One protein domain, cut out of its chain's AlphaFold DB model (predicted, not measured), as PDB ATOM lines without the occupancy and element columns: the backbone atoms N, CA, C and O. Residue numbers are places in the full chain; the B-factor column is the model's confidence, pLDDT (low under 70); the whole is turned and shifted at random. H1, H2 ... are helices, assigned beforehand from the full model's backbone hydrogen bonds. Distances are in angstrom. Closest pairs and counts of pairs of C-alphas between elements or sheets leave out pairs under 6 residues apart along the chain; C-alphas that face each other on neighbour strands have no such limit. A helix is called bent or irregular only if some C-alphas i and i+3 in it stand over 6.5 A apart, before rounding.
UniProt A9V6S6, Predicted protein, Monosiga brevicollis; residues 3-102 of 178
ATOM      1  N   HIS A   3       7.824  35.938 133.815       64.06
ATOM      2  CA  HIS A   3       6.427  35.948 133.339       64.06
ATOM      3  C   HIS A   3       5.821  37.352 133.155       64.06
ATOM      4  O   HIS A   3       4.883  37.508 132.383       64.06
ATOM      5  N   GLY A   4       6.361  38.385 133.817       65.50
ATOM      6  CA  GLY A   4       5.833  39.751 133.696       65.50
ATOM      7  C   GLY A   4       6.141  40.420 132.352       65.50
ATOM      8  O   GLY A   4       5.380  41.268 131.904       65.50
ATOM      9  N   LEU A   5       7.229  40.023 131.682       66.75
ATOM     10  CA  LEU A   5       7.708  40.705 130.475       66.75
ATOM     11  C   LEU A   5       6.912  40.319 129.216       66.75
ATOM     12  O   LEU A   5       6.672  41.160 128.354       66.75
ATOM     13  N   GLN A   6       6.440  39.071 129.138       67.25
ATOM     14  CA  GLN A   6       5.620  38.584 128.019       67.25
ATOM     15  C   GLN A   6       4.255  39.284 127.963       67.25
ATOM     16  O   GLN A   6       3.756  39.592 126.883       67.25
ATOM     17  N   TYR A   7       3.693  39.608 129.130       79.00
ATOM     18  CA  TYR A   7       2.426  40.332 129.235       79.00
ATOM     19  C   TYR A   7       2.530  41.802 128.807       79.00
ATOM     20  O   TYR A   7       1.522  42.405 128.455       79.00
ATOM     21  N   ILE A   8       3.738  42.378 128.823       80.56
ATOM     22  CA  ILE A   8       3.971  43.788 128.487       80.56
ATOM     23  C   ILE A   8       4.267  43.968 126.997       80.56
ATOM     24  O   ILE A   8       3.846  44.971 126.436       80.56
ATOM     25  N   ALA A   9       4.934  43.014 126.339       80.62
ATOM     26  CA  ALA A   9       5.372  43.162 124.946       80.62
ATOM     27  C   ALA A   9       4.214  43.234 123.931       80.62
ATOM     28  O   ALA A   9       4.240  44.029 122.994       80.62
ATOM     29  N   ILE A  10       3.179  42.415 124.129       83.12
ATOM     30  CA  ILE A  10       2.016  42.352 123.236       83.12
ATOM     31  C   ILE A  10       1.263  43.697 123.196       83.12
ATOM     32  O   ILE A  10       1.054  44.223 122.099       83.12
ATOM     33  N   PRO A  11       0.884  44.309 124.338       87.00
ATOM     34  CA  PRO A  11       0.194  45.592 124.309       87.00
ATOM     35  C   PRO A  11       1.079  46.740 123.813       87.00
ATOM     36  O   PRO A  11       0.551  47.626 123.149       87.00
ATOM     37  N   THR A  12       2.397  46.753 124.053       85.94
ATOM     38  CA  THR A  12       3.259  47.830 123.521       85.94
ATOM     39  C   THR A  12       3.351  47.807 122.003       85.94
ATOM     40  O   THR A  12       3.226  48.865 121.390       85.94
ATOM     41  N   VAL A  13       3.523  46.634 121.383       85.12
ATOM     42  CA  VAL A  13       3.549  46.525 119.912       85.12
ATOM     43  C   VAL A  13       2.189  46.900 119.323       85.12
ATOM     44  O   VAL A  13       2.127  47.598 118.311       85.12
ATOM     45  N   LEU A  14       1.098  46.517 119.991       86.69
ATOM     46  CA  LEU A  14      -0.255  46.869 119.567       86.69
ATOM     47  C   LEU A  14      -0.502  48.378 119.654       86.69
ATOM     48  O   LEU A  14      -0.997  48.964 118.699       86.69
ATOM     49  N   VAL A  15      -0.115  49.026 120.753       91.62
ATOM     50  CA  VAL A  15      -0.251  50.481 120.920       91.62
ATOM     51  C   VAL A  15       0.631  51.229 119.921       91.62
ATOM     52  O   VAL A  15       0.158  52.172 119.293       91.62
ATOM     53  N   ALA A  16       1.873  50.789 119.706       88.25
ATOM     54  CA  ALA A  16       2.760  51.376 118.703       88.25
ATOM     55  C   ALA A  16       2.178  51.256 117.284       88.25
ATOM     56  O   ALA A  16       2.166  52.235 116.537       88.25
ATOM     57  N   GLY A  17       1.624  50.089 116.935       86.44
ATOM     58  CA  GLY A  17       0.926  49.872 115.669       86.44
ATOM     59  C   GLY A  17      -0.339  50.721 115.540       86.44
ATOM     60  O   GLY A  17      -0.588  51.290 114.481       86.44
ATOM     61  N   LEU A  18      -1.107  50.879 116.622       89.25
ATOM     62  CA  LEU A  18      -2.336  51.673 116.641       89.25
ATOM     63  C   LEU A  18      -2.039  53.166 116.470       89.25
ATOM     64  O   LEU A  18      -2.702  53.825 115.677       89.25
ATOM     65  N   ILE A  19      -0.996  53.678 117.131       90.69
ATOM     66  CA  ILE A  19      -0.489  55.045 116.938       90.69
ATOM     67  C   ILE A  19       0.001  55.226 115.494       90.69
ATOM     68  O   ILE A  19      -0.362  56.203 114.840       90.69
ATOM     69  N   GLY A  20       0.766  54.261 114.973       85.38
ATOM     70  CA  GLY A  20       1.257  54.270 113.594       85.38
ATOM     71  C   GLY A  20       0.139  54.248 112.548       85.38
ATOM     72  O   GLY A  20       0.227  54.962 111.555       85.38
ATOM     73  N   ALA A  21      -0.941  53.500 112.789       83.38
ATOM     74  CA  ALA A  21      -2.117  53.432 111.917       83.38
ATOM     75  C   ALA A  21      -3.027  54.666 112.043       83.38
ATOM     76  O   ALA A  21      -3.698  55.051 111.081       83.38
ATOM     77  N   PHE A  22      -3.045  55.315 113.209       86.56
ATOM     78  CA  PHE A  22      -3.802  56.547 113.428       86.56
ATOM     79  C   PHE A  22      -3.167  57.747 112.712       86.56
ATOM     80  O   PHE A  22      -3.870  58.659 112.278       86.56
ATOM     81  N   LEU A  23      -1.846  57.719 112.527       81.88
ATOM     82  CA  LEU A  23      -1.074  58.797 111.914       81.88
ATOM     83  C   LEU A  23      -1.510  59.125 110.462       81.88
ATOM     84  O   LEU A  23      -1.888  60.271 110.213       81.88
ATOM     85  N   PRO A  24      -1.572  58.176 109.501       77.50
ATOM     86  CA  PRO A  24      -2.069  58.462 108.153       77.50
ATOM     87  C   PRO A  24      -3.566  58.797 108.130       77.50
ATOM     88  O   PRO A  24      -3.992  59.565 107.271       77.50
ATOM     89  N   ARG A  25      -4.364  58.301 109.088       77.31
ATOM     90  CA  ARG A  25      -5.805  58.600 109.175       77.31
ATOM     91  C   ARG A  25      -6.079  60.088 109.413       77.31
ATOM     92  O   ARG A  25      -7.042  60.616 108.870       77.31
ATOM     93  N   VAL A  26      -5.235  60.762 110.195       77.75
ATOM     94  CA  VAL A  26      -5.372  62.202 110.472       77.75
ATOM     95  C   VAL A  26      -4.745  63.045 109.354       77.75
ATOM     96  O   VAL A  26      -5.305  64.071 108.978       77.75
ATOM     97  N   ILE A  27      -3.629  62.598 108.769       71.56
ATOM     98  CA  ILE A  27      -2.887  63.364 107.748       71.56
ATOM     99  C   ILE A  27      -3.580  63.329 106.374       71.56
ATOM    100  O   ILE A  27      -3.603  64.334 105.663       71.56
ATOM    101  N   VAL A  28      -4.202  62.206 105.996       70.69
ATOM    102  CA  VAL A  28      -4.917  62.070 104.709       70.69
ATOM    103  C   VAL A  28      -6.182  62.936 104.650       70.69
ATOM    104  O   VAL A  28      -6.630  63.282 103.563       70.69
ATOM    105  N   SER A  29      -6.710  63.384 105.794       65.94
ATOM    106  CA  SER A  29      -7.825  64.339 105.843       65.94
ATOM    107  C   SER A  29      -7.481  65.727 105.273       65.94
ATOM    108  O   SER A  29      -8.400  66.508 105.038       65.94
ATOM    109  N   GLN A  30      -6.197  66.066 105.095       64.75
ATOM    110  CA  GLN A  30      -5.758  67.421 104.728       64.75
ATOM    111  C   GLN A  30      -4.762  67.494 103.558       64.75
ATOM    112  O   GLN A  30      -4.402  68.600 103.161       64.75
ATOM    113  N   ALA A  31      -4.292  66.372 103.001       58.84
ATOM    114  CA  ALA A  31      -3.124  66.383 102.117       58.84
ATOM    115  C   ALA A  31      -3.380  65.805 100.714       58.84
ATOM    116  O   ALA A  31      -3.531  64.596 100.548       58.84
ATOM    117  N   ASP A  32      -3.220  66.658  99.694       66.44
ATOM    118  CA  ASP A  32      -3.063  66.293  98.269       66.44
ATOM    119  C   ASP A  32      -1.845  65.375  97.995       66.44
ATOM    120  O   ASP A  32      -1.711  64.784  96.928       66.44
ATOM    121  N   HIS A  33      -0.937  65.212  98.967       66.12
ATOM    122  CA  HIS A  33       0.329  64.474  98.825       66.12
ATOM    123  C   HIS A  33       0.302  63.047  99.413       66.12
ATOM    124  O   HIS A  33       1.357  62.440  99.629       66.12
ATOM    125  N   ALA A  34      -0.884  62.485  99.671       71.00
ATOM    126  CA  ALA A  34      -1.061  61.186 100.332       71.00
ATOM    127  C   ALA A  34      -0.296  60.023  99.663       71.00
ATOM    128  O   ALA A  34       0.223  59.149 100.355       71.00
ATOM    129  N   GLY A  35      -0.159  60.030  98.331       74.50
ATOM    130  CA  GLY A  35       0.521  58.958  97.593       74.50
ATOM    131  C   GLY A  35       1.981  58.749  98.017       74.50
ATOM    132  O   GLY A  35       2.400  57.619  98.264       74.50
ATOM    133  N   ARG A  36       2.740  59.839  98.187       75.00
ATOM    134  CA  ARG A  36       4.174  59.771  98.515       75.00
ATOM    135  C   ARG A  36       4.418  59.347  99.966       75.00
ATOM    136  O   ARG A  36       5.355  58.604 100.236       75.00
ATOM    137  N   VAL A  37       3.562  59.785 100.892       80.69
ATOM    138  CA  VAL A  37       3.656  59.418 102.317       80.69
ATOM    139  C   VAL A  37       3.347  57.938 102.518       80.69
ATOM    140  O   VAL A  37       4.044  57.266 103.273       80.69
ATOM    141  N   LEU A  38       2.346  57.408 101.807       82.25
ATOM    142  CA  LEU A  38       2.007  55.989 101.888       82.25
ATOM    143  C   LEU A  38       3.140  55.104 101.362       82.25
ATOM    144  O   LEU A  38       3.474  54.125 102.019       82.25
ATOM    145  N   GLN A  39       3.788  55.474 100.255       79.94
ATOM    146  CA  GLN A  39       4.948  54.740  99.726       79.94
ATOM    147  C   GLN A  39       6.152  54.772 100.665       79.94
ATOM    148  O   GLN A  39       6.820  53.760 100.860       79.94
ATOM    149  N   LEU A  40       6.419  55.923 101.289       83.62
ATOM    150  CA  LEU A  40       7.452  56.005 102.317       83.62
ATOM    151  C   LEU A  40       7.108  55.106 103.511       83.62
ATOM    152  O   LEU A  40       7.993  54.469 104.072       83.62
ATOM    153  N   GLY A  41       5.823  55.022 103.869       86.38
ATOM    154  CA  GLY A  41       5.318  54.145 104.920       86.38
ATOM    155  C   GLY A  41       5.504  52.658 104.616       86.38
ATOM    156  O   GLY A  41       5.928  51.923 105.505       86.38
ATOM    157  N   THR A  42       5.253  52.208 103.379       86.25
ATOM    158  CA  THR A  42       5.486  50.802 102.998       86.25
ATOM    159  C   THR A  42       6.974  50.455 103.036       86.25
ATOM    160  O   THR A  42       7.348  49.443 103.626       86.25
ATOM    161  N   ALA A  43       7.834  51.331 102.503       88.50
ATOM    162  CA  ALA A  43       9.285  51.149 102.533       88.50
ATOM    163  C   ALA A  43       9.845  51.161 103.969       88.50
ATOM    164  O   ALA A  43      10.689  50.336 104.324       88.50
ATOM    165  N   LEU A  44       9.340  52.060 104.820       91.00
ATOM    166  CA  LEU A  44       9.700  52.127 106.236       91.00
ATOM    167  C   LEU A  44       9.272  50.856 106.980       91.00
ATOM    168  O   LEU A  44      10.068  50.287 107.725       91.00
ATOM    169  N   ALA A  45       8.035  50.395 106.773       89.69
ATOM    170  CA  ALA A  45       7.513  49.194 107.415       89.69
ATOM    171  C   ALA A  45       8.338  47.949 107.050       89.69
ATOM    172  O   ALA A  45       8.688  47.175 107.941       89.69
ATOM    173  N   ALA A  46       8.718  47.801 105.776       89.62
ATOM    174  CA  ALA A  46       9.591  46.719 105.325       89.62
ATOM    175  C   ALA A  46      10.966  46.753 106.023       89.62
ATOM    176  O   ALA A  46      11.447  45.719 106.490       89.62
ATOM    177  N   GLY A  47      11.575  47.935 106.174       90.50
ATOM    178  CA  GLY A  47      12.860  48.095 106.869       90.50
ATOM    179  C   GLY A  47      12.800  47.804 108.376       90.50
ATOM    180  O   GLY A  47      13.680  47.130 108.921       90.50
ATOM    181  N   VAL A  48      11.748  48.267 109.063       91.25
ATOM    182  CA  VAL A  48      11.541  47.991 110.498       91.25
ATOM    183  C   VAL A  48      11.299  46.498 110.733       91.25
ATOM    184  O   VAL A  48      11.879  45.923 111.656       91.25
ATOM    185  N   PHE A  49      10.508  45.851 109.873       89.94
ATOM    186  CA  PHE A  49      10.268  44.411 109.941       89.94
ATOM    187  C   PHE A  49      11.551  43.597 109.717       89.94
ATOM    188  O   PHE A  49      11.845  42.696 110.504       89.94
ATOM    189  N   LEU A  50      12.359  43.959 108.714       92.75
ATOM    190  CA  LEU A  50      13.658  43.329 108.453       92.75
ATOM    191  C   LEU A  50      14.590  43.420 109.673       92.75
ATOM    192  O   LEU A  50      15.204  42.432 110.069       92.75
ATOM    193  N   THR A  51      14.662  44.597 110.301       93.06
ATOM    194  CA  THR A  51      15.513  44.827 111.481       93.06
ATOM    195  C   THR A  51      15.068  43.978 112.669       93.06
ATOM    196  O   THR A  51      15.892  43.321 113.303       93.06
ATOM    197  N   ALA A  52      13.763  43.948 112.957       90.25
ATOM    198  CA  ALA A  52      13.216  43.141 114.043       90.25
ATOM    199  C   ALA A  52      13.450  41.639 113.810       90.25
ATOM    200  O   ALA A  52      13.844  40.925 114.730       90.25
ATOM    201  N   GLY A  53      13.284  41.163 112.573       88.88
ATOM    202  CA  GLY A  53      13.567  39.775 112.210       88.88
ATOM    203  C   GLY A  53      15.033  39.387 112.426       88.88
ATOM    204  O   GLY A  53      15.312  38.351 113.027       88.88
ATOM    205  N   LEU A  54      15.976  40.236 112.005       90.69
ATOM    206  CA  LEU A  54      17.410  39.954 112.127       90.69
ATOM    207  C   LEU A  54      17.938  40.072 113.562       90.69
ATOM    208  O   LEU A  54      18.788  39.283 113.960       90.69
ATOM    209  N   VAL A  55      17.458  41.047 114.337       90.38
ATOM    210  CA  VAL A  55      17.972  41.309 115.694       90.38
ATOM    211  C   VAL A  55      17.288  40.443 116.752       90.38
ATOM    212  O   VAL A  55      17.914  40.110 117.756       90.38
ATOM    213  N   HIS A  56      16.013  40.090 116.570       86.75
ATOM    214  CA  HIS A  56      15.256  39.332 117.572       86.75
ATOM    215  C   HIS A  56      14.986  37.884 117.185       86.75
ATOM    216  O   HIS A  56      15.212  37.010 118.013       86.75
ATOM    217  N   LEU A  57      14.520  37.606 115.966       85.25
ATOM    218  CA  LEU A  57      14.101  36.243 115.620       85.25
ATOM    219  C   LEU A  57      15.286  35.334 115.289       85.25
ATOM    220  O   LEU A  57      15.280  34.160 115.643       85.25
ATOM    221  N   LEU A  58      16.315  35.874 114.637       84.75
ATOM    222  CA  LEU A  58      17.448  35.076 114.175       84.75
ATOM    223  C   LEU A  58      18.353  34.561 115.316       84.75
ATOM    224  O   LEU A  58      18.660  33.368 115.314       84.75
ATOM    225  N   PRO A  59      18.742  35.373 116.323       84.38
ATOM    226  CA  PRO A  59      19.524  34.877 117.458       84.38
ATOM    227  C   PRO A  59      18.721  33.929 118.354       84.38
ATOM    228  O   PRO A  59      19.283  32.992 118.917       84.38
ATOM    229  N   ASP A  60      17.409  34.155 118.472       84.81
ATOM    230  CA  ASP A  60      16.520  33.286 119.246       84.81
ATOM    231  C   ASP A  60      16.390  31.903 118.586       84.81
ATOM    232  O   ASP A  60      16.521  30.887 119.265       84.81
ATOM    233  N   ALA A  61      16.271  31.844 117.254       83.62
ATOM    234  CA  ALA A  61      16.257  30.586 116.504       83.62
ATOM    235  C   ALA A  61      17.584  29.807 116.611       83.62
ATOM    236  O   ALA A  61      17.569  28.591 116.777       83.62
ATOM    237  N   LEU A  62      18.730  30.498 116.578       83.81
ATOM    238  CA  LEU A  62      20.054  29.881 116.764       83.81
ATOM    239  C   LEU A  62      20.259  29.338 118.185       83.81
ATOM    240  O   LEU A  62      20.949  28.341 118.382       83.81
ATOM    241  N   SER A  63      19.640  29.969 119.186       81.12
ATOM    242  CA  SER A  63      19.736  29.519 120.577       81.12
ATOM    243  C   SER A  63      18.992  28.206 120.855       81.12
ATOM    244  O   SER A  63      19.285  27.546 121.852       81.12
ATOM    245  N   GLN A  64      18.050  27.820 119.984       79.69
ATOM    246  CA  GLN A  64      17.264  26.593 120.125       79.69
ATOM    247  C   GLN A  64      17.993  25.352 119.592       79.69
ATOM    248  O   GLN A  64      17.793  24.277 120.146       79.69
ATOM    249  N   ASP A  65      18.876  25.499 118.597       69.56
ATOM    250  CA  ASP A  65      19.691  24.404 118.053       69.56
ATOM    251  C   ASP A  65      21.132  24.873 117.747       69.56
ATOM    252  O   ASP A  65      21.466  25.219 116.609       69.56
ATOM    253  N   PRO A  66      22.030  24.867 118.751       68.38
ATOM    254  CA  PRO A  66      23.415  25.315 118.586       68.38
ATOM    255  C   PRO A  66      24.284  24.339 117.772       68.38
ATOM    256  O   PRO A  66      25.398  24.679 117.381       68.38
ATOM    257  N   SER A  67      23.796  23.123 117.509       68.25
ATOM    258  CA  SER A  67      24.500  22.082 116.746       68.25
ATOM    259  C   SER A  67      24.599  22.381 115.246       68.25
ATOM    260  O   SER A  67      25.390  21.749 114.550       68.25
ATOM    261  N   LEU A  68      23.831  23.349 114.734       63.28
ATOM    262  CA  LEU A  68      23.868  23.756 113.325       63.28
ATOM    263  C   LEU A  68      24.990  24.764 112.999       63.28
ATOM    264  O   LEU A  68      25.237  25.017 111.821       63.28
ATOM    265  N   ASP A  69      25.683  25.312 114.005       60.31
ATOM    266  CA  ASP A  69      26.659  26.408 113.853       60.31
ATOM    267  C   ASP A  69      28.140  25.963 113.927       60.31
ATOM    268  O   ASP A  69      29.046  26.793 113.862       60.31
ATOM    269  N   GLU A  70      28.431  24.659 114.022       63.66
ATOM    270  CA  GLU A  70      29.791  24.140 114.291       63.66
ATOM    271  C   GLU A  70      30.841  24.385 113.183       63.66
ATOM    272  O   GLU A  70      32.032  24.144 113.405       63.66
ATOM    273  N   HIS A  71      30.462  24.868 111.995       61.88
ATOM    274  CA  HIS A  71      31.436  25.111 110.917       61.88
ATOM    275  C   HIS A  71      31.150  26.315 110.011       61.88
ATOM    276  O   HIS A  71      32.080  26.830 109.391       61.88
ATOM    277  N   TYR A  72      29.900  26.781 109.917       68.38
ATOM    278  CA  TYR A  72      29.521  27.925 109.083       68.38
ATOM    279  C   TYR A  72      28.076  28.349 109.395       68.38
ATOM    280  O   TYR A  72      27.219  27.464 109.406       68.38
ATOM    281  N   PRO A  73      27.760  29.650 109.586       80.25
ATOM    282  CA  PRO A  73      26.416  30.103 109.953       80.25
ATOM    283  C   PRO A  73      25.450  30.041 108.760       80.25
ATOM    284  O   PRO A  73      25.027  31.053 108.193       80.25
ATOM    285  N   PHE A  74      25.096  28.819 108.359       83.75
ATOM    286  CA  PHE A  74      24.202  28.537 107.237       83.75
ATOM    287  C   PHE A  74      22.809  29.128 107.471       83.75
ATOM    288  O   PHE A  74      22.199  29.657 106.545       83.75
ATOM    289  N   VAL A  75      22.335  29.122 108.720       85.31
ATOM    290  CA  VAL A  75      21.038  29.698 109.110       85.31
ATOM    291  C   VAL A  75      21.004  31.206 108.853       85.31
ATOM    292  O   VAL A  75      20.000  31.731 108.368       85.31
ATOM    293  N   PHE A  76      22.114  31.908 109.100       85.69
ATOM    294  CA  PHE A  76      22.218  33.343 108.837       85.69
ATOM    295  C   PHE A  76      22.161  33.640 107.332       85.69
ATOM    296  O   PHE A  76      21.446  34.547 106.899       85.69
ATOM    297  N   LEU A  77      22.849  32.839 106.512       89.81
ATOM    298  CA  LEU A  77      22.793  32.954 105.052       89.81
ATOM    299  C   LEU A  77      21.415  32.615 104.486       89.81
ATOM    300  O   LEU A  77      20.897  33.359 103.660       89.81
ATOM    301  N   ALA A  78      20.797  31.528 104.947       89.12
ATOM    302  CA  ALA A  78      19.465  31.130 104.509       89.12
ATOM    303  C   ALA A  78      18.412  32.187 104.885       89.12
ATOM    304  O   ALA A  78      17.542  32.513 104.079       89.12
ATOM    305  N   THR A  79      18.529  32.780 106.077       89.94
ATOM    306  CA  THR A  79      17.616  33.830 106.549       89.94
ATOM    307  C   THR A  79      17.793  35.126 105.767       89.94
ATOM    308  O   THR A  79      16.813  35.702 105.296       89.94
ATOM    309  N   THR A  80      19.034  35.581 105.583       90.81
ATOM    310  CA  THR A  80      19.317  36.782 104.780       90.81
ATOM    311  C   THR A  80      18.888  36.590 103.327       90.81
ATOM    312  O   THR A  80      18.264  37.487 102.765       90.81
ATOM    313  N   LEU A  81      19.109  35.407 102.745       94.25
ATOM    314  CA  LEU A  81      18.627  35.066 101.408       94.25
ATOM    315  C   LEU A  81      17.094  35.078 101.326       94.25
ATOM    316  O   LEU A  81      16.545  35.628 100.375       94.25
ATOM    317  N   GLY A  82      16.399  34.534 102.330       93.25
ATOM    318  CA  GLY A  82      14.938  34.578 102.415       93.25
ATOM    319  C   GLY A  82      14.396  36.008 102.464       93.25
ATOM    320  O   GLY A  82      13.484  36.348 101.711       93.25
ATOM    321  N   PHE A  83      14.997  36.880 103.278       92.81
ATOM    322  CA  PHE A  83      14.623  38.296 103.326       92.81
ATOM    323  C   PHE A  83      14.895  39.023 102.005       92.81
ATOM    324  O   PHE A  83      14.038  39.774 101.543       92.81
ATOM    325  N   VAL A  84      16.045  38.779 101.365       93.94
ATOM    326  CA  VAL A  84      16.358  39.334 100.037       93.94
ATOM    327  C   VAL A  84      15.337  38.872  99.000       93.94
ATOM    328  O   VAL A  84      14.893  39.683  98.194       93.94
ATOM    329  N   LEU A  85      14.922  37.603  99.037       95.06
ATOM    330  CA  LEU A  85      13.927  37.061  98.115       95.06
ATOM    331  C   LEU A  85      12.560  37.737  98.294       95.06
ATOM    332  O   LEU A  85      11.944  38.137  97.311       95.06
ATOM    333  N   VAL A  86      12.105  37.916  99.537       91.69
ATOM    334  CA  VAL A  86      10.840  38.610  99.832       91.69
ATOM    335  C   VAL A  86      10.894  40.073  99.381       91.69
ATOM    336  O   VAL A  86       9.957  40.543  98.739       91.69
ATOM    337  N   LEU A  87      12.002  40.777  99.637       90.69
ATOM    338  CA  LEU A  87      12.198  42.155  99.168       90.69
ATOM    339  C   LEU A  87      12.280  42.244  97.638       90.69
ATOM    340  O   LEU A  87      11.776  43.195  97.047       90.69
ATOM    341  N   ALA A  88      12.883  41.252  96.981       92.50
ATOM    342  CA  ALA A  88      12.928  41.177  95.525       92.50
ATOM    343  C   ALA A  88      11.530  40.958  94.931       92.50
ATOM    344  O   ALA A  88      11.194  41.580  93.927       92.50
ATOM    345  N   ILE A  89      10.700  40.121  95.559       93.56
ATOM    346  CA  ILE A  89       9.304  39.920  95.149       93.56
ATOM    347  C   ILE A  89       8.506  41.218  95.310       93.56
ATOM    348  O   ILE A  89       7.783  41.586  94.387       93.56
ATOM    349  N   ASP A  90       8.664  41.933  96.426       88.12
ATOM    350  CA  ASP A  90       8.002  43.228  96.650       88.12
ATOM    351  C   ASP A  90       8.419  44.269  95.592       88.12
ATOM    352  O   ASP A  90       7.578  44.963  95.015       88.12
ATOM    353  N   LEU A  91       9.707  44.298  95.229       87.50
ATOM    354  CA  LEU A  91      10.224  45.156  94.162       87.50
ATOM    355  C   LEU A  91       9.655  44.787  92.783       87.50
ATOM    356  O   LEU A  91       9.255  45.668  92.024       87.50
ATOM    357  N   ILE A  92       9.608  43.496  92.445       91.38
ATOM    358  CA  ILE A  92       9.040  43.026  91.174       91.38
ATOM    359  C   ILE A  92       7.545  43.348  91.114       91.38
ATOM    360  O   ILE A  92       7.072  43.816  90.083       91.38
ATOM    361  N   ALA A  93       6.808  43.151  92.209       87.94
ATOM    362  CA  ALA A  93       5.393  43.496  92.286       87.94
ATOM    363  C   ALA A  93       5.164  44.990  92.021       87.94
ATOM    364  O   ALA A  93       4.272  45.345  91.252       87.94
ATOM    365  N   PHE A  94       6.010  45.861  92.581       83.38
ATOM    366  CA  PHE A  94       5.965  47.294  92.297       83.38
ATOM    367  C   PHE A  94       6.205  47.601  90.809       83.38
ATOM    368  O   PHE A  94       5.451  48.368  90.213       83.38
ATOM    369  N   ILE A  95       7.205  46.964  90.189       85.44
ATOM    370  CA  ILE A  95       7.540  47.161  88.769       85.44
ATOM    371  C   ILE A  95       6.411  46.676  87.847       85.44
ATOM    372  O   ILE A  95       6.066  47.356  86.884       85.44
ATOM    373  N   VAL A  96       5.819  45.512  88.127       88.75
ATOM    374  CA  VAL A  96       4.748  44.932  87.296       88.75
ATOM    375  C   VAL A  96       3.481  45.785  87.342       88.75
ATOM    376  O   VAL A  96       2.851  46.004  86.311       88.75
ATOM    377  N   VAL A  97       3.123  46.303  88.519       84.56
ATOM    378  CA  VAL A  97       1.962  47.195  88.676       84.56
ATOM    379  C   VAL A  97       2.150  48.513  87.914       84.56
ATOM    380  O   VAL A  97       1.183  49.068  87.388       84.56
ATOM    381  N   ASP A  98       3.382  49.013  87.824       74.94
ATOM    382  CA  ASP A  98       3.700  50.205  87.033       74.94
ATOM    383  C   ASP A  98       3.643  49.921  85.521       74.94
ATOM    384  O   ASP A  98       3.099  50.714  84.751       74.94
ATOM    385  N   ALA A  99       4.112  48.743  85.098       75.75
ATOM    386  CA  ALA A  99       4.101  48.321  83.698       75.75
ATOM    387  C   ALA A  99       2.681  48.169  83.118       75.75
ATOM    388  O   ALA A  99       2.455  48.536  81.965       75.75
ATOM    389  N   ASP A 100       1.713  47.681  83.901       72.00
ATOM    390  CA  ASP A 100       0.321  47.519  83.448       72.00
ATOM    391  C   ASP A 100      -0.356  48.865  83.126       72.00
ATOM    392  O   ASP A 100      -1.083  48.989  82.140       72.00
ATOM    393  N   ASN A 101      -0.033  49.921  83.881       65.69
ATOM    394  CA  ASN A 101      -0.550  51.269  83.621       65.69
ATOM    395  C   ASN A 101       0.011  51.902  82.331       65.69
ATOM    396  O   ASN A 101      -0.606  52.815  81.781       65.69
ATOM    397  N   ASN A 102       1.161  51.433  81.835       59.06
ATOM    398  CA  ASN A 102       1.899  52.055  80.730       59.06
ATOM    399  C   ASN A 102       1.538  51.506  79.333       59.06
ATOM    400  O   ASN A 102       1.900  52.100  78.321       59.06
TER     401      ASN A 102
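AT A GLANCE: This is residues 3 to 102 of the 178 residues of the protein "Predicted protein" of Monosiga brevicollis (UniProt A9V6S6). Three long helices make a flat, open zigzag, with H2 in the middle, H1 on one side of it and H3 on the other, each running the opposite way to the one before. The zigzag is loosely put together: H1 comes near H2 with its last turns and its residues 3 to 19 stand free, while H3 meets H2 along its first part and its residues 91 to 102 stand free. The printed part has 100 residues with three named helices, H1, H2 and H3 in chain order, and no named strand; the class is all helix. The whole is only just loose, close to extended, with a radius of gyration of the C-alphas of 18.5 A, and it spans 55 by 43 by 13 A.

IN THESE COORDINATES: H1 is residues 3 to 27, 38.6 A from first to last C-alpha, and begins with C-alpha 3 at (6.427, 35.948, 133.339). It is neither bent nor irregular, but only just: C-alphas 7 and 10 are 6.3 A apart. H2 is residues 34 to 64, 43.9 A long from first to last C-alpha, and begins with C-alpha 34 at (-1.061, 61.186, 100.332). It has a kink of 26 degrees near residue 53 and is neither bent nor irregular, but only just: C-alphas 55 and 58 are 6.4 A apart. H3 is residues 74 to 102, 41.9 A from first to last C-alpha, and ends with C-alpha 102 at (1.899, 52.055, 80.730).

HOW THE PARTS SIT: H1 and H2 are close but not clearly touching, with 2 pairs of C-alphas within 8 A; the closest C-alphas, of Pro 24 and Leu 38, are 7.9 A apart. Their lines stand at a shallow tilt of 14 degrees, opposite ways. H2 and H3 touch and form a helical hairpin; their closest C-alphas, of Leu 50 and Phe 83, are 7.2 A apart. H2 touches H3 with residues 50 to 62 alone, and H3 touches H2 with residues 75 to 83 alone. Their lines stand at a shallow tilt of 17 degrees, opposite ways. H1 and H3 are apart. In the helix backbones, 15 of 21 O i to N i+4 pairs in H1, 23 of 27 in H2 and 23 of 25 in H3 are within hydrogen-bond range.

THE WHOLE: The two C-alphas farthest apart, of Gln 30 and Glu 70, are 56.8 A apart. The printed part has no cut. The links H1 to H2, with 6 residues, and H2 to H3, with 9 residues, are short; residues 63 to 72 stand free, of which 63 and 64 belong to H2. The mean pLDDT of the printed part is 81.6, and it is under 70 at residues 3 to 6, 29 to 33, 65 to 72 and 101 to 102.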